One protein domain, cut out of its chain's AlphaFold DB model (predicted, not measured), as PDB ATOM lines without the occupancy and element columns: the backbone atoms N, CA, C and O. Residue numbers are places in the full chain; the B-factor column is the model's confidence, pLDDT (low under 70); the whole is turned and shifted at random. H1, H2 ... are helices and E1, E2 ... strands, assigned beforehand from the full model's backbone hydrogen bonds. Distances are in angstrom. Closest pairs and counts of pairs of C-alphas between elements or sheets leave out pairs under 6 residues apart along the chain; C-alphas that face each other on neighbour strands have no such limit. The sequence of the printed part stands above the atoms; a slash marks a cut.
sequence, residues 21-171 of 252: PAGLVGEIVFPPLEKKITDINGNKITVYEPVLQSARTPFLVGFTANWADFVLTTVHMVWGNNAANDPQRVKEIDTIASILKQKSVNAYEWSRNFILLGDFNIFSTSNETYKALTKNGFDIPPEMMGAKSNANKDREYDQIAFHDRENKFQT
ATOM      1  N   PRO A  21     -11.198  -9.261 -47.943       95.25
ATOM      2  CA  PRO A  21     -10.231  -9.906 -47.070       95.25
ATOM      3  C   PRO A  21      -9.734  -8.903 -46.027       95.25
ATOM      4  O   PRO A  21      -9.478  -7.739 -46.333       95.25
ATOM      5  N   ALA A  22      -9.559  -9.361 -44.794       91.31
ATOM      6  CA  ALA A  22      -9.183  -8.497 -43.680       91.31
ATOM      7  C   ALA A  22      -7.698  -8.569 -43.292       91.31
ATOM      8  O   ALA A  22      -7.287  -7.997 -42.285       91.31
ATOM      9  N   GLY A  23      -6.892  -9.296 -44.070       88.00
ATOM     10  CA  GLY A  23      -5.451  -9.449 -43.845       88.00
ATOM     11  C   GLY A  23      -5.059 -10.549 -42.854       88.00
ATOM     12  O   GLY A  23      -3.873 -10.833 -42.719       88.00
ATOM     13  N   LEU A  24      -6.023 -11.211 -42.203       93.56
ATOM     14  CA  LEU A  24      -5.768 -12.420 -41.418       93.56
ATOM     15  C   LEU A  24      -5.734 -13.644 -42.340       93.56
ATOM     16  O   LEU A  24      -6.732 -13.948 -42.992       93.56
ATOM     17  N   VAL A  25      -4.612 -14.362 -42.345       95.06
ATOM     18  CA  VAL A  25      -4.446 -15.671 -42.990       95.06
ATOM     19  C   VAL A  25      -3.599 -16.544 -42.072       95.06
ATOM     20  O   VAL A  25      -2.605 -16.070 -41.522       95.06
ATOM     21  N   GLY A  26      -3.969 -17.808 -41.897       93.44
ATOM     22  CA  GLY A  26      -3.187 -18.724 -41.079       93.44
ATOM     23  C   GLY A  26      -3.651 -20.169 -41.147       93.44
ATOM     24  O   GLY A  26      -4.493 -20.548 -41.960       93.44
ATOM     25  N   GLU A  27      -3.106 -20.963 -40.240       94.00
ATOM     26  CA  GLU A  27      -3.387 -22.385 -40.110       94.00
ATOM     27  C   GLU A  27      -3.597 -22.743 -38.637       94.00
ATOM     28  O   GLU A  27      -3.008 -22.123 -37.746       94.00
ATOM     29  N   ILE A  28      -4.428 -23.750 -38.369       92.88
ATOM     30  CA  ILE A  28      -4.593 -24.301 -37.020       92.88
ATOM     31  C   ILE A  28      -3.710 -25.534 -36.877       92.88
ATOM     32  O   ILE A  28      -3.965 -26.565 -37.491       92.88
ATOM     33  N   VAL A  29      -2.714 -25.437 -36.002       92.88
ATOM     34  CA  VAL A  29      -1.906 -26.576 -35.556       92.88
ATOM     35  C   VAL A  29      -2.298 -26.970 -34.139       92.88
ATOM     36  O   VAL A  29      -2.642 -26.125 -33.309       92.88
ATOM     37  N   PHE A  30      -2.259 -28.265 -33.849       91.62
ATOM     38  CA  PHE A  30      -2.578 -28.775 -32.525       91.62
ATOM     39  C   PHE A  30      -1.428 -28.503 -31.557       91.62
ATOM     40  O   PHE A  30      -0.270 -28.767 -31.908       91.62
ATOM     41  N   PRO A  31      -1.730 -27.991 -30.349       87.62
ATOM     42  CA  PRO A  31      -0.711 -27.712 -29.352       87.62
ATOM     43  C   PRO A  31      -0.042 -29.016 -28.885       87.62
ATOM     44  O   PRO A  31      -0.696 -30.062 -28.856       87.62
ATOM     45  N   PRO A  32       1.248 -28.975 -28.507       89.88
ATOM     46  CA  PRO A  32       1.936 -30.137 -27.948       89.88
ATOM     47  C   PRO A  32       1.283 -30.609 -26.639       89.88
ATOM     48  O   PRO A  32       0.599 -29.844 -25.957       89.88
ATOM     49  N   LEU A  33       1.525 -31.866 -26.254       87.81
ATOM     50  CA  LEU A  33       1.103 -32.364 -24.945       87.81
ATOM     51  C   LEU A  33       2.025 -31.809 -23.867       87.81
ATOM     52  O   LEU A  33       3.237 -32.015 -23.910       87.81
ATOM     53  N   GLU A  34       1.441 -31.155 -22.872       92.25
ATOM     54  CA  GLU A  34       2.165 -30.688 -21.696       92.25
ATOM     55  C   GLU A  34       2.211 -31.774 -20.622       92.25
ATOM     56  O   GLU A  34       1.180 -32.255 -20.146       92.25
ATOM     57  N   LYS A  35       3.420 -32.131 -20.189       92.50
ATOM     58  CA  LYS A  35       3.650 -33.103 -19.121       92.50
ATOM     59  C   LYS A  35       4.499 -32.487 -18.024       92.50
ATOM     60  O   LYS A  35       5.638 -32.083 -18.249       92.50
ATOM     61  N   LYS A  36       3.959 -32.448 -16.808       92.94
ATOM     62  CA  LYS A  36       4.713 -32.037 -15.620       92.94
ATOM     63  C   LYS A  36       5.485 -33.238 -15.086       92.94
ATOM     64  O   LYS A  36       4.868 -34.219 -14.678       92.94
ATOM     65  N   ILE A  37       6.812 -33.163 -15.094       93.62
ATOM     66  CA  ILE A  37       7.701 -34.201 -14.561       93.62
ATOM     67  C   ILE A  37       8.622 -33.619 -13.489       93.62
ATOM     68  O   ILE A  37       8.805 -32.406 -13.407       93.62
ATOM     69  N   THR A  38       9.205 -34.491 -12.674       94.62
ATOM     70  CA  THR A  38      10.284 -34.126 -11.752       94.62
ATOM     71  C   THR A  38      11.614 -34.482 -12.406       94.62
ATOM     72  O   THR A  38      11.779 -35.614 -12.861       94.62
ATOM     73  N   ASP A  39      12.535 -33.524 -12.496       91.75
ATOM     74  CA  ASP A  39      13.871 -33.756 -13.043       91.75
ATOM     75  C   ASP A  39      14.761 -34.560 -12.072       91.75
ATOM     76  O   ASP A  39      14.386 -34.862 -10.935       91.75
ATOM     77  N   ILE A  40      15.974 -34.895 -12.518       90.19
ATOM     78  CA  ILE A  40      16.964 -35.634 -11.718       90.19
ATOM     79  C   ILE A  40      17.404 -34.898 -10.439       90.19
ATOM     80  O   ILE A  40      17.967 -35.522  -9.544       90.19
ATOM     81  N   ASN A  41      17.145 -33.591 -10.348       92.50
ATOM     82  CA  ASN A  41      17.482 -32.730  -9.218       92.50
ATOM     83  C   ASN A  41      16.274 -32.481  -8.293       92.50
ATOM     84  O   ASN A  41      16.384 -31.716  -7.336       92.50
ATOM     85  N   GLY A  42      15.120 -33.104  -8.558       91.94
ATOM     86  CA  GLY A  42      13.901 -32.924  -7.768       91.94
ATOM     87  C   GLY A  42      13.045 -31.710  -8.160       91.94
ATOM     88  O   GLY A  42      12.036 -31.449  -7.502       91.94
ATOM     89  N   ASN A  43      13.387 -30.977  -9.223       93.69
ATOM     90  CA  ASN A  43      12.624 -29.812  -9.674       93.69
ATOM     91  C   ASN A  43      11.431 -30.227 -10.537       93.69
ATOM     92  O   ASN A  43      11.550 -31.074 -11.420       93.69
ATOM     93  N   LYS A  44      10.277 -29.575 -10.343       94.88
ATOM     94  CA  LYS A  44       9.119 -29.734 -11.236       94.88
ATOM     95  C   LYS A  44       9.347 -28.945 -12.522       94.88
ATOM     96  O   LYS A  44       9.406 -27.719 -12.482       94.88
ATOM     97  N   ILE A  45       9.406 -29.638 -13.653       93.88
ATOM     98  CA  ILE A  45       9.558 -29.048 -14.986       93.88
ATOM     99  C   ILE A  45       8.386 -29.439 -15.893       93.88
ATOM    100  O   ILE A  45       7.743 -30.471 -15.689       93.88
ATOM    101  N   THR A  46       8.104 -28.608 -16.897       94.50
ATOM    102  CA  THR A  46       7.116 -28.909 -17.946       94.50
ATOM    103  C   THR A  46       7.855 -29.346 -19.199       94.50
ATOM    104  O   THR A  46       8.720 -28.624 -19.690       94.50
ATOM    105  N   VAL A  47       7.521 -30.531 -19.700       92.62
ATOM    106  CA  VAL A  47       8.038 -31.078 -20.954       92.62
ATOM    107  C   VAL A  47       6.912 -31.097 -21.978       92.62
ATOM    108  O   VAL A  47       5.767 -31.393 -21.636       92.62
ATOM    109  N   TYR A  48       7.254 -30.773 -23.222       93.31
ATOM    110  CA  TYR A  48       6.331 -30.755 -24.351       93.31
ATOM    111  C   TYR A  48       6.586 -31.974 -25.235       93.31
ATOM    112  O   TYR A  48       7.679 -32.133 -25.778       93.31
ATOM    113  N   GLU A  49       5.584 -32.838 -25.370       91.62
ATOM    114  CA  GLU A  49       5.627 -33.997 -26.262       91.62
ATOM    115  C   GLU A  49       4.885 -33.674 -27.575       91.62
ATOM    116  O   GLU A  49       3.848 -32.997 -27.558       91.62
ATOM    117  N   PRO A  50       5.397 -34.125 -28.736       89.31
ATOM    118  CA  PRO A  50       4.757 -33.866 -30.018       89.31
ATOM    119  C   PRO A  50       3.381 -34.536 -30.101       89.31
ATOM    120  O   PRO A  50       3.177 -35.645 -29.606       89.31
ATOM    121  N   VAL A  51       2.447 -33.878 -30.791       88.50
ATOM    122  CA  VAL A  51       1.128 -34.436 -31.117       88.50
ATOM    123  C   VAL A  51       1.009 -34.732 -32.600       88.50
ATOM    124  O   VAL A  51       1.555 -34.014 -33.442       88.50
ATOM    125  N   LEU A  52       0.239 -35.773 -32.918       86.00
ATOM    126  CA  LEU A  52      -0.216 -36.021 -34.279       86.00
ATOM    127  C   LEU A  52      -1.094 -34.847 -34.735       86.00
ATOM    128  O   LEU A  52      -2.108 -34.557 -34.102       86.00
ATOM    129  N   GLN A  53      -0.684 -34.186 -35.815       89.75
ATOM    130  CA  GLN A  53      -1.432 -33.100 -36.455       89.75
ATOM    131  C   GLN A  53      -2.570 -33.652 -37.326       89.75
ATOM    132  O   GLN A  53      -2.577 -34.842 -37.655       89.75
ATOM    133  N   SER A  54      -3.518 -32.798 -37.720       87.19
ATOM    134  CA  SER A  54      -4.539 -33.181 -38.700       87.19
ATOM    135  C   SER A  54      -3.897 -33.590 -40.030       87.19
ATOM    136  O   SER A  54      -2.848 -33.074 -40.427       87.19
ATOM    137  N   ALA A  55      -4.533 -34.529 -40.738       84.62
ATOM    138  CA  ALA A  55      -4.050 -34.978 -42.046       84.62
ATOM    139  C   ALA A  55      -4.015 -33.827 -43.067       84.62
ATOM    140  O   ALA A  55      -3.125 -33.776 -43.920       84.62
ATOM    141  N   ARG A  56      -4.973 -32.903 -42.928       86.88
ATOM    142  CA  ARG A  56      -5.109 -31.660 -43.684       86.88
ATOM    143  C   ARG A  56      -5.275 -30.531 -42.679       86.88
ATOM    144  O   ARG A  56      -6.171 -30.567 -41.832       86.88
ATOM    145  N   THR A  57      -4.364 -29.573 -42.701       90.44
ATOM    146  CA  THR A  57      -4.328 -28.490 -41.716       90.44
ATOM    147  C   THR A  57      -5.477 -27.510 -41.977       90.44
ATOM    148  O   THR A  57      -5.604 -27.039 -43.107       90.44
ATOM    149  N   PRO A  58      -6.338 -27.201 -40.985       93.75
ATOM    150  CA  PRO A  58      -7.383 -26.200 -41.153       93.75
ATOM    151  C   PRO A  58      -6.792 -24.854 -41.561       93.75
ATOM    152  O   PRO A  58      -5.952 -24.305 -40.844       93.75
ATOM    153  N   PHE A  59      -7.246 -24.325 -42.695       94.19
ATOM    154  CA  PHE A  59      -6.802 -23.051 -43.240       94.19
ATOM    155  C   PHE A  59      -7.813 -21.969 -42.868       94.19
ATOM    156  O   PHE A  59      -9.017 -22.153 -43.071       94.19
ATOM    157  N   LEU A  60      -7.339 -20.861 -42.299       95.06
ATOM    158  CA  LEU A  60      -8.187 -19.785 -41.792       95.06
ATOM    159  C   LEU A  60      -7.907 -18.468 -42.509       95.06
ATOM    160  O   LEU A  60      -6.750 -18.095 -42.707       95.06
ATOM    161  N   VAL A  61      -8.968 -17.751 -42.875       96.62
ATOM    162  CA  VAL A  61      -8.889 -16.429 -43.505       96.62
ATOM    163  C   VAL A  61      -9.952 -15.505 -42.917       96.62
ATOM    164  O   VAL A  61     -11.117 -15.878 -42.794       96.62
ATOM    165  N   GLY A  62      -9.544 -14.294 -42.540       97.06
ATOM    166  CA  GLY A  62     -10.438 -13.253 -42.038       97.06
ATOM    167  C   GLY A  62     -11.086 -12.448 -43.161       97.06
ATOM    168  O   GLY A  62     -10.412 -12.027 -44.104       97.06
ATOM    169  N   PHE A  63     -12.383 -12.187 -43.025       96.56
ATOM    170  CA  PHE A  63     -13.200 -11.460 -43.987       96.56
ATOM    171  C   PHE A  63     -14.124 -10.449 -43.315       96.56
ATOM    172  O   PHE A  63     -14.636 -10.676 -42.220       96.56
ATOM    173  N   THR A  64     -14.399  -9.352 -44.013       94.56
ATOM    174  CA  THR A  64     -15.428  -8.385 -43.633       94.56
ATOM    175  C   THR A  64     -16.526  -8.326 -44.686       94.56
ATOM    176  O   THR A  64     -16.269  -8.207 -45.886       94.56
ATOM    177  N   ALA A  65     -17.772  -8.386 -44.228       93.19
ATOM    178  CA  ALA A  65     -18.971  -8.148 -45.013       93.19
ATOM    179  C   ALA A  65     -19.788  -7.060 -44.308       93.19
ATOM    180  O   ALA A  65     -20.497  -7.321 -43.337       93.19
ATOM    181  N   ASN A  66     -19.663  -5.819 -44.780       86.81
ATOM    182  CA  ASN A  66     -20.277  -4.643 -44.160       86.81
ATOM    183  C   ASN A  66     -19.975  -4.554 -42.642       86.81
ATOM    184  O   ASN A  66     -18.851  -4.239 -42.266       86.81
ATOM    185  N   TRP A  67     -20.954  -4.838 -41.773       84.88
ATOM    186  CA  TRP A  67     -20.840  -4.727 -40.308       84.88
ATOM    187  C   TRP A  67     -20.395  -6.028 -39.621       84.88
ATOM    188  O   TRP A  67     -20.239  -6.058 -38.393       84.88
ATOM    189  N   ALA A  68     -20.227  -7.098 -40.398       90.81
ATOM    190  CA  ALA A  68     -19.857  -8.415 -39.916       90.81
ATOM    191  C   ALA A  68     -18.410  -8.748 -40.292       90.81
ATOM    192  O   ALA A  68     -18.056  -8.854 -41.466       90.81
ATOM    193  N   ASP A  69     -17.584  -8.931 -39.275       93.50
ATOM    194  CA  ASP A  69     -16.261  -9.535 -39.345       93.50
ATOM    195  C   ASP A  69     -16.348 -11.011 -38.936       93.50
ATOM    196  O   ASP A  69     -17.059 -11.368 -37.989       93.50
ATOM    197  N   PHE A  70     -15.654 -11.879 -39.670       95.69
ATOM    198  CA  PHE A  70     -15.578 -13.308 -39.368       95.69
ATOM    199  C   PHE A  70     -14.320 -13.949 -39.925       95.69
ATOM    200  O   PHE A  70     -13.742 -13.497 -40.912       95.69
ATOM    201  N   VAL A  71     -13.935 -15.068 -39.320       96.88
ATOM    202  CA  VAL A  71     -12.889 -15.952 -39.827       96.88
ATOM    203  C   VAL A  71     -13.531 -17.188 -40.453       96.88
ATOM    204  O   VAL A  71     -14.185 -17.969 -39.759       96.88
ATOM    205  N   LEU A  72     -13.320 -17.390 -41.755       96.81
ATOM    206  CA  LEU A  72     -13.631 -18.660 -42.413       96.81
ATOM    207  C   LEU A  72     -12.505 -19.644 -42.134       96.81
ATOM    208  O   LEU A  72     -11.347 -19.331 -42.389       96.81
ATOM    209  N   THR A  73     -12.846 -20.825 -41.630       96.62
ATOM    210  CA  THR A  73     -11.899 -21.902 -41.339       96.62
ATOM    211  C   THR A  73     -12.322 -23.161 -42.083       96.62
ATOM    212  O   THR A  73     -13.456 -23.618 -41.935       96.62
ATOM    213  N   THR A  74     -11.422 -23.734 -42.880       94.81
ATOM    214  CA  THR A  74     -11.701 -24.983 -43.594       94.81
ATOM    215  C   THR A  74     -11.464 -26.195 -42.712       94.81
ATOM    216  O   THR A  74     -10.500 -26.233 -41.954       94.81
ATOM    217  N   VAL A  75     -12.269 -27.236 -42.883       92.50
ATOM    218  CA  VAL A  75     -12.029 -28.554 -42.295       92.50
ATOM    219  C   VAL A  75     -12.167 -29.645 -43.338       92.50
ATOM    220  O   VAL A  75     -13.010 -29.577 -44.227       92.50
ATOM    221  N   HIS A  76     -11.333 -30.667 -43.204       89.19
ATOM    222  CA  HIS A  76     -11.518 -31.932 -43.890       89.19
ATOM    223  C   HIS A  76     -11.131 -33.036 -42.914       89.19
ATOM    224  O   HIS A  76      -9.968 -33.426 -42.802       89.19
ATOM    225  N   MET A  77     -12.128 -33.483 -42.159       86.94
ATOM    226  CA  MET A  77     -11.945 -34.395 -41.038       86.94
ATOM    227  C   MET A  77     -11.503 -35.770 -41.524       86.94
ATOM    228  O   MET A  77     -11.941 -36.232 -42.581       86.94
ATOM    229  N   VAL A  78     -10.673 -36.453 -40.732       83.75
ATOM    230  CA  VAL A  78     -10.261 -37.826 -41.038       83.75
ATOM    231  C   VAL A  78     -11.490 -38.737 -41.161       83.75
ATOM    232  O   VAL A  78     -12.367 -38.761 -40.295       83.75
ATOM    233  N   TRP A  79     -11.541 -39.521 -42.243       74.56
ATOM    234  CA  TRP A  79     -12.600 -40.508 -42.476       74.56
ATOM    235  C   TRP A  79     -12.628 -41.590 -41.385       74.56
ATOM    236  O   TRP A  79     -13.690 -41.936 -40.859       74.56
ATOM    237  N   GLY A  80     -11.443 -42.090 -41.017       73.94
ATOM    238  CA  GLY A  80     -11.258 -43.142 -40.016       73.94
ATOM    239  C   GLY A  80     -11.708 -44.517 -40.517       73.94
ATOM    240  O   GLY A  80     -11.628 -44.821 -41.707       73.94
ATOM    241  N   ASN A  81     -12.209 -45.355 -39.611       69.50
ATOM    242  CA  ASN A  81     -12.609 -46.739 -39.903       69.50
ATOM    243  C   ASN A  81     -14.030 -46.882 -40.490       69.50
ATOM    244  O   ASN A  81     -14.702 -47.878 -40.230       69.50
ATOM    245  N   ASN A  82     -14.529 -45.886 -41.237       69.00
ATOM    246  CA  ASN A  82     -15.909 -45.860 -41.754       69.00
ATOM    247  C   ASN A  82     -16.982 -46.071 -40.654       69.00
ATOM    248  O   ASN A  82     -18.060 -46.617 -40.889       69.00
ATOM    249  N   ALA A  83     -16.670 -45.666 -39.422       73.31
ATOM    250  CA  ALA A  83     -17.571 -45.729 -38.280       73.31
ATOM    251  C   ALA A  83     -18.168 -44.344 -38.011       73.31
ATOM    252  O   ALA A  83     -17.497 -43.324 -38.167       73.31
ATOM    253  N   ALA A  84     -19.421 -44.293 -37.552       73.00
ATOM    254  CA  ALA A  84     -20.130 -43.040 -37.265       73.00
ATOM    255  C   ALA A  84     -19.449 -42.169 -36.187       73.00
ATOM    256  O   ALA A  84     -19.562 -40.942 -36.235       73.00
ATOM    257  N   ASN A  85     -18.700 -42.785 -35.266       80.44
ATOM    258  CA  ASN A  85     -18.028 -42.136 -34.137       80.44
ATOM    259  C   ASN A  85     -16.561 -42.581 -34.034       80.44
ATOM    260  O   ASN A  85     -16.131 -43.063 -32.988       80.44
ATOM    261  N   ASP A  86     -15.802 -42.481 -35.129       85.38
ATOM    262  CA  ASP A  86     -14.367 -42.764 -35.074       85.38
ATOM    263  C   ASP A  86     -13.682 -41.848 -34.027       85.38
ATOM    264  O   ASP A  86     -13.813 -40.620 -34.120       85.38
ATOM    265  N   PRO A  87     -12.977 -42.399 -33.017       87.50
ATOM    266  CA  PRO A  87     -12.400 -41.601 -31.938       87.50
ATOM    267  C   PRO A  87     -11.396 -40.548 -32.413       87.50
ATOM    268  O   PRO A  87     -11.298 -39.485 -31.797       87.50
ATOM    269  N   GLN A  88     -10.666 -40.814 -33.503       87.25
ATOM    270  CA  GLN A  88      -9.722 -39.855 -34.066       87.25
ATOM    271  C   GLN A  88     -10.472 -38.650 -34.633       87.25
ATOM    272  O   GLN A  88     -10.139 -37.521 -34.282       87.25
ATOM    273  N   ARG A  89     -11.534 -38.890 -35.414       88.88
ATOM    274  CA  ARG A  89     -12.383 -37.822 -35.962       88.88
ATOM    275  C   ARG A  89     -13.029 -36.985 -34.860       88.88
ATOM    276  O   ARG A  89     -13.038 -35.760 -34.939       88.88
ATOM    277  N   VAL A  90     -13.574 -37.632 -33.826       90.25
ATOM    278  CA  VAL A  90     -14.214 -36.930 -32.696       90.25
ATOM    279  C   VAL A  90     -13.203 -36.057 -31.952       90.25
ATOM    280  O   VAL A  90     -13.504 -34.906 -31.641       90.25
ATOM    281  N   LYS A  91     -11.994 -36.570 -31.698       90.38
ATOM    282  CA  LYS A  91     -10.925 -35.798 -31.055       90.38
ATOM    283  C   LYS A  91     -10.457 -34.630 -31.927       90.38
ATOM    284  O   LYS A  91     -10.191 -33.552 -31.401       90.38
ATOM    285  N   GLU A  92     -10.355 -34.838 -33.237       91.31
ATOM    286  CA  GLU A  92      -9.923 -33.823 -34.198       91.31
ATOM    287  C   GLU A  92     -10.881 -32.627 -34.216       91.31
ATOM    288  O   GLU A  92     -10.452 -31.503 -33.946       91.31
ATOM    289  N   ILE A  93     -12.184 -32.867 -34.426       92.56
ATOM    290  CA  ILE A  93     -13.175 -31.783 -34.447       92.56
ATOM    291  C   ILE A  93     -13.277 -31.080 -33.090       92.56
ATOM    292  O   ILE A  93     -13.404 -29.860 -33.043       92.56
ATOM    293  N   ASP A  94     -13.166 -31.821 -31.981       93.81
ATOM    294  CA  ASP A  94     -13.181 -31.239 -30.637       93.81
ATOM    295  C   ASP A  94     -11.988 -30.307 -30.403       93.81
ATOM    296  O   ASP A  94     -12.130 -29.204 -29.874       93.81
ATOM    297  N   THR A  95     -10.800 -30.728 -30.837       94.19
ATOM    298  CA  THR A  95      -9.577 -29.931 -30.704       94.19
ATOM    299  C   THR A  95      -9.684 -28.650 -31.530       94.19
ATOM    300  O   THR A  95      -9.437 -27.565 -31.012       94.19
ATOM    301  N   ILE A  96     -10.128 -28.742 -32.787       95.31
ATOM    302  CA  ILE A  96     -10.314 -27.568 -33.654       95.31
ATOM    303  C   ILE A  96     -11.372 -26.622 -33.071       95.31
ATOM    304  O   ILE A  96     -11.113 -25.429 -32.902       95.31
ATOM    305  N   ALA A  97     -12.550 -27.143 -32.718       96.00
ATOM    306  CA  ALA A  97     -13.649 -26.333 -32.206       96.00
ATOM    307  C   ALA A  97     -13.301 -25.677 -30.858       96.00
ATOM    308  O   ALA A  97     -13.648 -24.519 -30.629       96.00
ATOM    309  N   SER A  98     -12.572 -26.371 -29.979       96.00
ATOM    310  CA  SER A  98     -12.120 -25.805 -28.702       96.00
ATOM    311  C   SER A  98     -11.068 -24.704 -28.875       96.00
ATOM    312  O   SER A  98     -11.165 -23.683 -28.194       96.00
ATOM    313  N   ILE A  99     -10.121 -24.844 -29.813       95.38
ATOM    314  CA  ILE A  99      -9.163 -23.778 -30.157       95.38
ATOM    315  C   ILE A  99      -9.911 -22.531 -30.644       95.38
ATOM    316  O   ILE A  99      -9.655 -21.426 -30.164       95.38
ATOM    317  N   LEU A 100     -10.871 -22.694 -31.557       96.00
ATOM    318  CA  LEU A 100     -11.658 -21.574 -32.080       96.00
ATOM    319  C   LEU A 100     -12.537 -20.924 -31.001       96.00
ATOM    320  O   LEU A 100     -12.612 -19.700 -30.920       96.00
ATOM    321  N   LYS A 101     -13.128 -21.717 -30.101       95.94
ATOM    322  CA  LYS A 101     -13.848 -21.208 -28.923       95.94
ATOM    323  C   LYS A 101     -12.941 -20.388 -28.000       95.94
ATOM    324  O   LYS A 101     -13.357 -19.359 -27.477       95.94
ATOM    325  N   GLN A 102     -11.703 -20.826 -27.773       95.12
ATOM    326  CA  GLN A 102     -10.742 -20.055 -26.976       95.12
ATOM    327  C   GLN A 102     -10.373 -18.736 -27.663       95.12
ATOM    328  O   GLN A 102     -10.304 -17.697 -27.008       95.12
ATOM    329  N   LYS A 103     -10.212 -18.747 -28.990       94.62
ATOM    330  CA  LYS A 103     -10.006 -17.522 -29.773       94.62
ATOM    331  C   LYS A 103     -11.205 -16.577 -29.692       94.62
ATOM    332  O   LYS A 103     -11.018 -15.380 -29.512       94.62
ATOM    333  N   SER A 104     -12.435 -17.094 -29.708       94.69
ATOM    334  CA  SER A 104     -13.649 -16.266 -29.643       94.69
ATOM    335  C   SER A 104     -13.832 -15.523 -28.316       94.69
ATOM    336  O   SER A 104     -14.504 -14.489 -28.256       94.69
ATOM    337  N   VAL A 105     -13.252 -16.010 -27.216       94.69
ATOM    338  CA  VAL A 105     -13.289 -15.308 -25.921       94.69
ATOM    339  C   VAL A 105     -12.143 -14.309 -25.749       94.69
ATOM    340  O   VAL A 105     -12.230 -13.463 -24.861       94.69
ATOM    341  N   ASN A 106     -11.113 -14.354 -26.597       93.38
ATOM    342  CA  ASN A 106      -9.988 -13.430 -26.548       93.38
ATOM    343  C   ASN A 106     -10.372 -12.064 -27.143       93.38
ATOM    344  O   ASN A 106     -10.692 -11.955 -28.323       93.38
ATOM    345  N   ALA A 107     -10.309 -11.006 -26.331       89.75
ATOM    346  CA  ALA A 107     -10.636  -9.642 -26.755       89.75
ATOM    347  C   ALA A 107      -9.636  -9.050 -27.766       89.75
ATOM    348  O   ALA A 107      -9.945  -8.046 -28.399       89.75
ATOM    349  N   TYR A 108      -8.456  -9.659 -27.908       91.62
ATOM    350  CA  TYR A 108      -7.418  -9.239 -28.854       91.62
ATOM    351  C   TYR A 108      -7.448 -10.016 -30.176       91.62
ATOM    352  O   TYR A 108      -6.612  -9.765 -31.042       91.62
ATOM    353  N   GLU A 109      -8.356 -10.983 -30.333       91.94
ATOM    354  CA  GLU A 109      -8.507 -11.677 -31.610       91.94
ATOM    355  C   GLU A 109      -9.080 -10.708 -32.654       91.94
ATOM    356  O   GLU A 109      -9.971  -9.916 -32.348       91.94
ATOM    357  N   TRP A 110      -8.572 -10.776 -33.888       90.56
ATOM    358  CA  TRP A 110      -8.988  -9.877 -34.969       90.56
ATOM    359  C   TRP A 110     -10.508  -9.906 -35.210       90.56
ATOM    360  O   TRP A 110     -11.128  -8.857 -35.361       90.56
ATOM    361  N   SER A 111     -11.097 -11.103 -35.203       93.12
ATOM    362  CA  SER A 111     -12.540 -11.313 -35.146       93.12
ATOM    363  C   SER A 111     -12.838 -12.418 -34.150       93.12
ATOM    364  O   SER A 111     -12.070 -13.368 -33.989       93.12
ATOM    365  N   ARG A 112     -13.979 -12.290 -33.480       93.94
ATOM    366  CA  ARG A 112     -14.450 -13.249 -32.481       93.94
ATOM    367  C   ARG A 112     -15.543 -14.165 -33.021       93.94
ATOM    368  O   ARG A 112     -16.077 -14.965 -32.252       93.94
ATOM    369  N   ASN A 113     -15.843 -14.059 -34.314       95.12
ATOM    370  CA  ASN A 113     -16.822 -14.894 -34.983       95.12
ATOM    371  C   ASN A 113     -16.146 -15.831 -35.974       95.12
ATOM    372  O   ASN A 113     -15.312 -15.417 -36.781       95.12
ATOM    373  N   PHE A 114     -16.538 -17.098 -35.932       96.62
ATOM    374  CA  PHE A 114     -15.924 -18.138 -36.746       96.62
ATOM    375  C   PHE A 114     -16.982 -18.868 -37.552       96.62
ATOM    376  O   PHE A 114     -18.050 -19.207 -37.043       96.62
ATOM    377  N   ILE A 115     -16.653 -19.142 -38.807       96.31
ATOM    378  CA  ILE A 115     -17.439 -19.995 -39.686       96.31
ATOM    379  C   ILE A 115     -16.541 -21.167 -40.067       96.31
ATOM    380  O   ILE A 115     -15.514 -20.990 -40.721       96.31
ATOM    381  N   LEU A 116     -16.920 -22.361 -39.629       96.12
ATOM    382  CA  LEU A 116     -16.223 -23.606 -39.919       96.12
ATOM    383  C   LEU A 116     -16.938 -24.307 -41.077       96.12
ATOM    384  O   LEU A 116     -18.144 -24.529 -40.999       96.12
ATOM    385  N   LEU A 117     -16.225 -24.645 -42.150       95.00
ATOM    386  CA  LEU A 117     -16.828 -25.238 -43.348       95.00
ATOM    387  C   LEU A 117     -15.943 -26.302 -43.992       95.00
ATOM    388  O   LEU A 117     -14.720 -26.244 -43.892       95.00
ATOM    389  N   GLY A 118     -16.568 -27.245 -44.689       92.81
ATOM    390  CA  GLY A 118     -15.885 -28.297 -45.443       92.81
ATOM    391  C   GLY A 118     -16.455 -29.674 -45.137       92.81
ATOM    392  O   GLY A 118     -17.629 -29.780 -44.778       92.81
ATOM    393  N   ASP A 119     -15.624 -30.706 -45.259       90.44
ATOM    394  CA  ASP A 119     -16.004 -32.092 -44.991       90.44
ATOM    395  C   ASP A 119     -15.815 -32.414 -43.500       90.44
ATOM    396  O   ASP A 119     -14.696 -32.589 -43.004       90.44
ATOM    397  N   PHE A 120     -16.924 -32.497 -42.765       87.81
ATOM    398  CA  PHE A 120     -16.908 -32.837 -41.343       87.81
ATOM    399  C   PHE A 120     -16.976 -34.348 -41.106       87.81
ATOM    400  O   PHE A 120     -16.783 -34.796 -39.972       87.81
ATOM    401  N   ASN A 121     -17.294 -35.140 -42.135       82.44
ATOM    402  CA  ASN A 121     -17.617 -36.558 -42.014       82.44
ATOM    403  C   ASN A 121     -18.674 -36.856 -40.928       82.44
ATOM    404  O   ASN A 121     -18.614 -37.862 -40.213       82.44
ATOM    405  N   ILE A 122     -19.667 -35.968 -40.793       78.50
ATOM    406  CA  ILE A 122     -20.819 -36.144 -39.898       78.50
ATOM    407  C   ILE A 122     -21.900 -36.948 -40.629       78.50
ATOM    408  O   ILE A 122     -22.310 -36.596 -41.727       78.50
ATOM    409  N   PHE A 123     -22.379 -38.030 -40.007       70.31
ATOM    410  CA  PHE A 123     -23.448 -38.864 -40.574       70.31
ATOM    411  C   PHE A 123     -24.838 -38.499 -40.029       70.31
ATOM    412  O   PHE A 123     -25.835 -38.831 -40.657       70.31
ATOM    413  N   SER A 124     -24.913 -37.898 -38.833       74.19
ATOM    414  CA  SER A 124     -26.163 -37.560 -38.134       74.19
ATOM    415  C   SER A 124     -25.901 -36.610 -36.955       74.19
ATOM    416  O   SER A 124     -24.808 -36.623 -36.379       74.19
ATOM    417  N   THR A 125     -26.919 -35.849 -36.531       75.44
ATOM    418  CA  THR A 125     -26.905 -35.028 -35.297       75.44
ATOM    419  C   THR A 125     -26.753 -35.846 -34.020       75.44
ATOM    420  O   THR A 125     -26.322 -35.330 -32.991       75.44
ATOM    421  N   SER A 126     -27.088 -37.136 -34.057       77.25
ATOM    422  CA  SER A 126     -26.932 -38.033 -32.909       77.25
ATOM    423  C   SER A 126     -25.473 -38.412 -32.632       77.25
ATOM    424  O   SER A 126     -25.182 -38.965 -31.569       77.25
ATOM    425  N   ASN A 127     -24.562 -38.153 -33.574       82.56
ATOM    426  CA  ASN A 127     -23.181 -38.619 -33.509       82.56
ATOM    427  C   ASN A 127     -22.319 -37.781 -32.562       82.56
ATOM    428  O   ASN A 127     -22.515 -36.579 -32.388       82.56
ATOM    429  N   GLU A 128     -21.281 -38.409 -32.019       87.31
ATOM    430  CA  GLU A 128     -20.324 -37.775 -31.110       87.31
ATOM    431  C   GLU A 128     -19.539 -36.648 -31.790       87.31
ATOM    432  O   GLU A 128     -19.216 -35.655 -31.148       87.31
ATOM    433  N   THR A 129     -19.301 -36.738 -33.104       85.62
ATOM    434  CA  THR A 129     -18.681 -35.656 -33.888       85.62
ATOM    435  C   THR A 129     -19.539 -34.384 -33.863       85.62
ATOM    436  O   THR A 129     -19.014 -33.296 -33.641       85.62
ATOM    437  N   TYR A 130     -20.865 -34.509 -34.008       88.38
ATOM    438  CA  TYR A 130     -21.785 -33.370 -33.923       88.38
ATOM    439  C   TYR A 130     -21.846 -32.803 -32.497       88.38
ATOM    440  O   TYR A 130     -21.777 -31.592 -32.301       88.38
ATOM    441  N   LYS A 131     -21.898 -33.670 -31.476       91.19
ATOM    442  CA  LYS A 131     -21.868 -33.245 -30.064       91.19
ATOM    443  C   LYS A 131     -20.565 -32.532 -29.691       91.19
ATOM    444  O   LYS A 131     -20.586 -31.574 -28.925       91.19
ATOM    445  N   ALA A 132     -19.431 -32.986 -30.223       92.31
ATOM    446  CA  ALA A 132     -18.127 -32.365 -30.002       92.31
ATOM    447  C   ALA A 132     -18.033 -30.956 -30.607       92.31
ATOM    448  O   ALA A 132     -17.391 -30.079 -30.031       92.31
ATOM    449  N   LEU A 133     -18.713 -30.727 -31.728       93.12
ATOM    450  CA  LEU A 133     -18.843 -29.409 -32.334       93.12
ATOM    451  C   LEU A 133     -19.743 -28.495 -31.480       93.12
ATOM    452  O   LEU A 133     -19.304 -27.437 -31.025       93.12
ATOM    453  N   THR A 134     -20.964 -28.941 -31.168       93.25
ATOM    454  CA  THR A 134     -21.966 -28.123 -30.455       93.25
ATOM    455  C   THR A 134     -21.592 -27.815 -29.008       93.25
ATOM    456  O   THR A 134     -21.801 -26.693 -28.550       93.25
ATOM    457  N   LYS A 135     -20.921 -28.726 -28.284       95.44
ATOM    458  CA  LYS A 135     -20.409 -28.431 -26.925       95.44
ATOM    459  C   LYS A 135     -19.392 -27.275 -26.903       95.44
ATOM    460  O   LYS A 135     -19.175 -26.642 -25.863       95.44
ATOM    461  N   ASN A 136     -18.750 -26.994 -28.040       96.00
ATOM    462  CA  ASN A 136     -17.830 -25.873 -28.206       96.00
ATOM    463  C   ASN A 136     -18.526 -24.586 -28.698       96.00
ATOM    464  O   ASN A 136     -17.856 -23.581 -28.921       96.00
ATOM    465  N   GLY A 137     -19.862 -24.575 -28.769       94.75
ATOM    466  CA  GLY A 137     -20.668 -23.410 -29.138       94.75
ATOM    467  C   GLY A 137     -20.741 -23.170 -30.642       94.75
ATOM    468  O   GLY A 137     -20.871 -22.025 -31.054       94.75
ATOM    469  N   PHE A 138     -20.547 -24.209 -31.451       95.38
ATOM    470  CA  PHE A 138     -20.772 -24.145 -32.890       95.38
ATOM    471  C   PHE A 138     -22.145 -24.709 -33.227       95.38
ATOM    472  O   PHE A 138     -22.450 -25.835 -32.837       95.38
ATOM    473  N   ASP A 139     -22.913 -23.976 -34.021       92.69
ATOM    474  CA  ASP A 139     -24.246 -24.376 -34.453       92.69
ATOM    475  C   ASP A 139     -24.280 -24.596 -35.966       92.69
ATOM    476  O   ASP A 139     -23.773 -23.789 -36.748       92.69
ATOM    477  N   ILE A 140     -24.884 -25.707 -36.388       91.81
ATOM    478  CA  ILE A 140     -25.190 -25.965 -37.798       91.81
ATOM    479  C   ILE A 140     -26.618 -25.466 -38.054       91.81
ATOM    480  O   ILE A 140     -27.517 -25.847 -37.297       91.81
ATOM    481  N   PRO A 141     -26.860 -24.649 -39.096       90.44
ATOM    482  CA  PRO A 141     -28.201 -24.192 -39.435       90.44
ATOM    483  C   PRO A 141     -29.159 -25.382 -39.619       90.44
ATOM    484  O   PRO A 141     -28.811 -26.319 -40.346       90.44
ATOM    485  N   PRO A 142     -30.359 -25.376 -39.012       89.12
ATOM    486  CA  PRO A 142     -31.337 -26.453 -39.179       89.12
ATOM    487  C   PRO A 142     -31.674 -26.745 -40.645       89.12
ATOM    488  O   PRO A 142     -31.927 -27.887 -41.008       89.12
ATOM    489  N   GLU A 143     -31.623 -25.725 -41.498       88.75
ATOM    490  CA  GLU A 143     -31.872 -25.796 -42.938       88.75
ATOM    491  C   GLU A 143     -30.806 -26.616 -43.685       88.75
ATOM    492  O   GLU A 143     -31.038 -27.071 -44.803       88.75
ATOM    493  N   MET A 144     -29.636 -26.816 -43.069       87.56
ATOM    494  CA  MET A 144     -28.529 -27.614 -43.603       87.56
ATOM    495  C   MET A 144     -28.536 -29.061 -43.106       87.56
ATOM    496  O   MET A 144     -27.796 -29.895 -43.642       87.56
ATOM    497  N   MET A 145     -29.369 -29.372 -42.113       82.88
ATOM    498  CA  MET A 145     -29.547 -30.727 -41.610       82.88
ATOM    499  C   MET A 145     -30.357 -31.551 -42.614       82.88
ATOM    500  O   MET A 145     -31.409 -31.109 -43.066       82.88
ATOM    501  N   GLY A 146     -29.892 -32.744 -42.994       83.06
ATOM    502  CA  GLY A 146     -30.541 -33.526 -44.055       83.06
ATOM    503  C   GLY A 146     -30.058 -33.182 -45.471       83.06
ATOM    504  O   GLY A 146     -30.383 -33.886 -46.430       83.06
ATOM    505  N   ALA A 147     -29.304 -32.089 -45.639       86.88
ATOM    506  CA  ALA A 147     -28.882 -31.611 -46.948       86.88
ATOM    507  C   ALA A 147     -27.714 -32.453 -47.483       86.88
ATOM    508  O   ALA A 147     -26.562 -32.282 -47.069       86.88
ATOM    509  N   LYS A 148     -28.031 -33.355 -48.415       90.75
ATOM    510  CA  LYS A 148     -27.075 -34.277 -49.031       90.75
ATOM    511  C   LYS A 148     -26.275 -33.589 -50.126       90.75
ATOM    512  O   LYS A 148     -26.844 -33.162 -51.129       90.75
ATOM    513  N   SER A 149     -24.969 -33.493 -49.922       90.62
ATOM    514  CA  SER A 149     -24.056 -32.735 -50.777       90.62
ATOM    515  C   SER A 149     -23.156 -33.609 -51.635       90.62
ATOM    516  O   SER A 149     -22.436 -33.076 -52.456       90.62
ATOM    517  N   ASN A 150     -23.189 -34.933 -51.528       91.44
ATOM    518  CA  ASN A 150     -22.420 -35.757 -52.454       91.44
ATOM    519  C   ASN A 150     -23.173 -35.962 -53.786       91.44
ATOM    520  O   ASN A 150     -24.401 -35.918 -53.834       91.44
ATOM    521  N   ALA A 151     -22.458 -36.245 -54.873       90.94
ATOM    522  CA  ALA A 151     -23.020 -36.344 -56.224       90.94
ATOM    523  C   ALA A 151     -24.105 -37.430 -56.369       90.94
ATOM    524  O   ALA A 151     -25.001 -37.315 -57.207       90.94
ATOM    525  N   ASN A 152     -24.051 -38.478 -55.540       88.06
ATOM    526  CA  ASN A 152     -25.082 -39.520 -55.485       88.06
ATOM    527  C   ASN A 152     -26.288 -39.146 -54.606       88.06
ATOM    528  O   ASN A 152     -27.288 -39.861 -54.627       88.06
ATOM    529  N   LYS A 153     -26.217 -38.024 -53.878       87.94
ATOM    530  CA  LYS A 153     -27.253 -37.498 -52.980       87.94
ATOM    531  C   LYS A 153     -27.721 -38.535 -51.959       87.94
ATOM    532  O   LYS A 153     -28.920 -38.705 -51.721       87.94
ATOM    533  N   ASP A 154     -26.777 -39.229 -51.334       86.31
ATOM    534  CA  ASP A 154     -27.019 -40.219 -50.279       86.31
ATOM    535  C   ASP A 154     -26.275 -39.917 -48.965       86.31
ATOM    536  O   ASP A 154     -26.582 -40.556 -47.959       86.31
ATOM    537  N   ARG A 155     -25.374 -38.922 -48.931       84.38
ATOM    538  CA  ARG A 155     -24.529 -38.571 -47.773       84.38
ATOM    539  C   ARG A 155     -24.557 -37.076 -47.430       84.38
ATOM    540  O   ARG A 155     -24.688 -36.235 -48.312       84.38
ATOM    541  N   GLU A 156     -24.376 -36.764 -46.145       84.75
ATOM    542  CA  GLU A 156     -24.494 -35.416 -45.545       84.75
ATOM    543  C   GLU A 156     -23.196 -34.962 -44.847       84.75
ATOM    544  O   GLU A 156     -23.227 -34.302 -43.808       84.75
ATOM    545  N   TYR A 157     -22.040 -35.357 -45.382       84.69
ATOM    546  CA  TYR A 157     -20.752 -35.166 -44.708       84.69
ATOM    547  C   TYR A 157     -20.335 -33.703 -44.574       84.69
ATOM    548  O   TYR A 157     -19.808 -33.309 -43.528       84.69
ATOM    549  N   ASP A 158     -20.611 -32.900 -45.601       90.50
ATOM    550  CA  ASP A 158     -20.199 -31.503 -45.637       90.50
ATOM    551  C   ASP A 158     -21.109 -30.641 -44.770       90.50
ATOM    552  O   ASP A 158     -22.334 -30.781 -44.807       90.50
ATOM    553  N   GLN A 159     -20.533 -29.707 -44.018       92.19
ATOM    554  CA  GLN A 159     -21.292 -28.819 -43.140       92.19
ATOM    555  C   GLN A 159     -20.765 -27.385 -43.175       92.19
ATOM    556  O   GLN A 159     -19.635 -27.119 -43.583       92.19
ATOM    557  N   ILE A 160     -21.623 -26.460 -42.742       95.00
ATOM    558  CA  ILE A 160     -21.280 -25.068 -42.448       95.00
ATOM    559  C   ILE A 160     -21.745 -24.822 -41.015       95.00
ATOM    560  O   ILE A 160     -22.940 -24.914 -40.737       95.00
ATOM    561  N   ALA A 161     -20.807 -24.563 -40.114       95.00
ATOM    562  CA  ALA A 161     -21.062 -24.378 -38.694       95.00
ATOM    563  C   ALA A 161     -20.621 -22.986 -38.241       95.00
ATOM    564  O   ALA A 161     -19.560 -22.497 -38.630       95.00
ATOM    565  N   PHE A 162     -21.423 -22.366 -37.387       95.69
ATOM    566  CA  PHE A 162     -21.263 -20.985 -36.956       95.69
ATOM    567  C   PHE A 162     -20.933 -20.922 -35.475       95.69
ATOM    568  O   PHE A 162     -21.629 -21.511 -34.658       95.69
ATOM    569  N   HIS A 163     -19.901 -20.163 -35.131       95.44
ATOM    570  CA  HIS A 163     -19.656 -19.687 -33.778       95.44
ATOM    571  C   HIS A 163     -19.826 -18.171 -33.788       95.44
ATOM    572  O   HIS A 163     -18.866 -17.427 -34.010       95.44
ATOM    573  N   ASP A 164     -21.073 -17.732 -33.633       91.12
ATOM    574  CA  ASP A 164     -21.450 -16.324 -33.691       91.12
ATOM    575  C   ASP A 164     -21.429 -15.693 -32.296       91.12
ATOM    576  O   ASP A 164     -22.054 -16.179 -31.348       91.12
ATOM    577  N   ARG A 165     -20.710 -14.581 -32.164       86.38
ATOM    578  CA  ARG A 165     -20.709 -13.736 -30.979       86.38
ATOM    579  C   ARG A 165     -21.322 -12.393 -31.324       86.38
ATOM    580  O   ARG A 165     -21.106 -11.820 -32.379       86.38
ATOM    581  N   GLU A 166     -22.055 -11.844 -30.360       80.44
ATOM    582  CA  GLU A 166     -22.670 -10.514 -30.492       80.44
ATOM    583  C   GLU A 166     -23.773 -10.444 -31.571       80.44
ATOM    584  O   GLU A 166     -24.252  -9.350 -31.878       80.44
ATOM    585  N   ASN A 167     -24.250 -11.606 -32.044       83.00
ATOM    586  CA  ASN A 167     -25.311 -11.777 -33.040       83.00
ATOM    587  C   ASN A 167     -24.985 -11.056 -34.357       83.00
ATOM    588  O   ASN A 167     -25.756 -10.215 -34.826       83.00
ATOM    589  N   LYS A 168     -23.799 -11.335 -34.910       84.06
ATOM    590  CA  LYS A 168     -23.326 -10.772 -36.180       84.06
ATOM    591  C   LYS A 168     -23.862 -11.540 -37.386       84.06
ATOM    592  O   LYS A 168     -23.799 -11.014 -38.500       84.06
ATOM    593  N   PHE A 169     -24.420 -12.731 -37.174       87.69
ATOM    594  CA  PHE A 169     -25.036 -13.559 -38.201       87.69
ATOM    595  C   PHE A 169     -26.434 -13.995 -37.784       87.69
ATOM    596  O   PHE A 169     -26.691 -14.403 -36.658       87.69
ATOM    597  N   GLN A 170     -27.360 -13.972 -38.732       89.69
ATOM    598  CA  GLN A 170     -28.646 -14.632 -38.567       89.69
ATOM    599  C   GLN A 170     -28.990 -15.344 -39.868       89.69
ATOM    600  O   GLN A 170     -28.941 -14.733 -40.935       89.69
ATOM    601  N   THR A 171     -29.343 -16.625 -39.804       91.19
ATOM    602  CA  THR A 171     -29.831 -17.344 -40.987       91.19
ATOM    603  C   THR A 171     -31.164 -16.737 -41.429       91.19
ATOM    604  O   THR A 171     -31.979 -16.310 -40.608       91.19
TER     605      THR A 171
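What this domain is: This is residues 21 to 171 of the 252 residues of a protein of Chitinophagaceae bacterium (UniProt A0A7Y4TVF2). A twisted sheet of five strands has the long helix H1 over one face, with the short helix H2 side by side with H1, while the two-stranded hairpin E2 and E3 reaches away from this body as a long arm. That arm makes much of the longest axis, and the spans are 61 by 41 by 23 A. The printed part has 151 residues, with two named helices and seven named strands in the order E1 E2 E3 E4 E5 H1 E6 H2 E7; under half of the residues are in named elements, and the class is mixed, helices and strands. The larger sheet runs E1 E4 E5 E6 E7 and is mixed, E5 and E6 being its parallel pair, and E2 with E3 makes a small antiparallel sheet. The whole is only just compact, close to loose, with a radius of gyration of the C-alphas of 17.5 A.

Where its parts are: E1 is residues 21 to 27, 15.8 A long, from C-alpha 21 at (-10.231, -9.906, -47.070). E2, residues 33 to 38, is 16.2 A long and E3, residues 44 to 49, is 16.0 A. E4, residues 59 to 65, is 19.3 A and E5, residues 68 to 76, is 25.3 A. H1, residues 87 to 105, is 27.0 A long and begins at C-alpha 87 at (-12.400, -41.601, -31.938). E6 is residues 114 to 119, 16.2 A, and H2 is residues 128 to 134, 9.8 A. E7, residues 158 to 163, is 16.7 A and ends at C-alpha 163 at (-19.656, -19.687, -33.778).

How they stand to each other: In the large sheet E1 and E4 are antiparallel, with N 26 and O 60 2.9 A apart, within hydrogen-bond range. E4 and E5 form a hairpin, with N 63 and O 70 at 2.8 A. E5 and E6 are parallel at 26 degrees, with N 73 and O 115 at 2.8 A. E6 and E7 are antiparallel, with N 161 and O 116 at 2.8 A. E5, H1 and E6 form a strand-helix-strand unit, two parallel neighbour strands with a helix between them, and its crossover is right-handed. H1 is on the sheet in two layers, a helix on one face, at a height over the sheet of 9.0 A; it lies over E6 and along the strands, at 13 degrees to E6 on the local plane. The closest C-alphas of H1 and E6 are those of Leu 100 and Phe 114, 7.2 A apart. H2 touches H1, with residues 89 to 97 of H1 alone, at a shallow tilt of 6 degrees, the same way; the closest C-alphas are those of Val 90 and Thr 129, 4.8 A apart. H2 only grazes the sheet, with its residues 133 to 134. In H1 and H2 every O i to N i+4 pair is within hydrogen-bond range. The hairpin E2 and E3 has N 35 and O 47 at 2.9 A, and both strands are apart from H1.

The domain as a whole: The two C-alphas farthest apart are those of Asn 41 and Asn 152, at 63.2 A. The printed part has no cut. The link from H2 to E7, residues 135 to 157, is long. The mean pLDDT of the printed part is 89.9, and residues 81 to 82 are under 70.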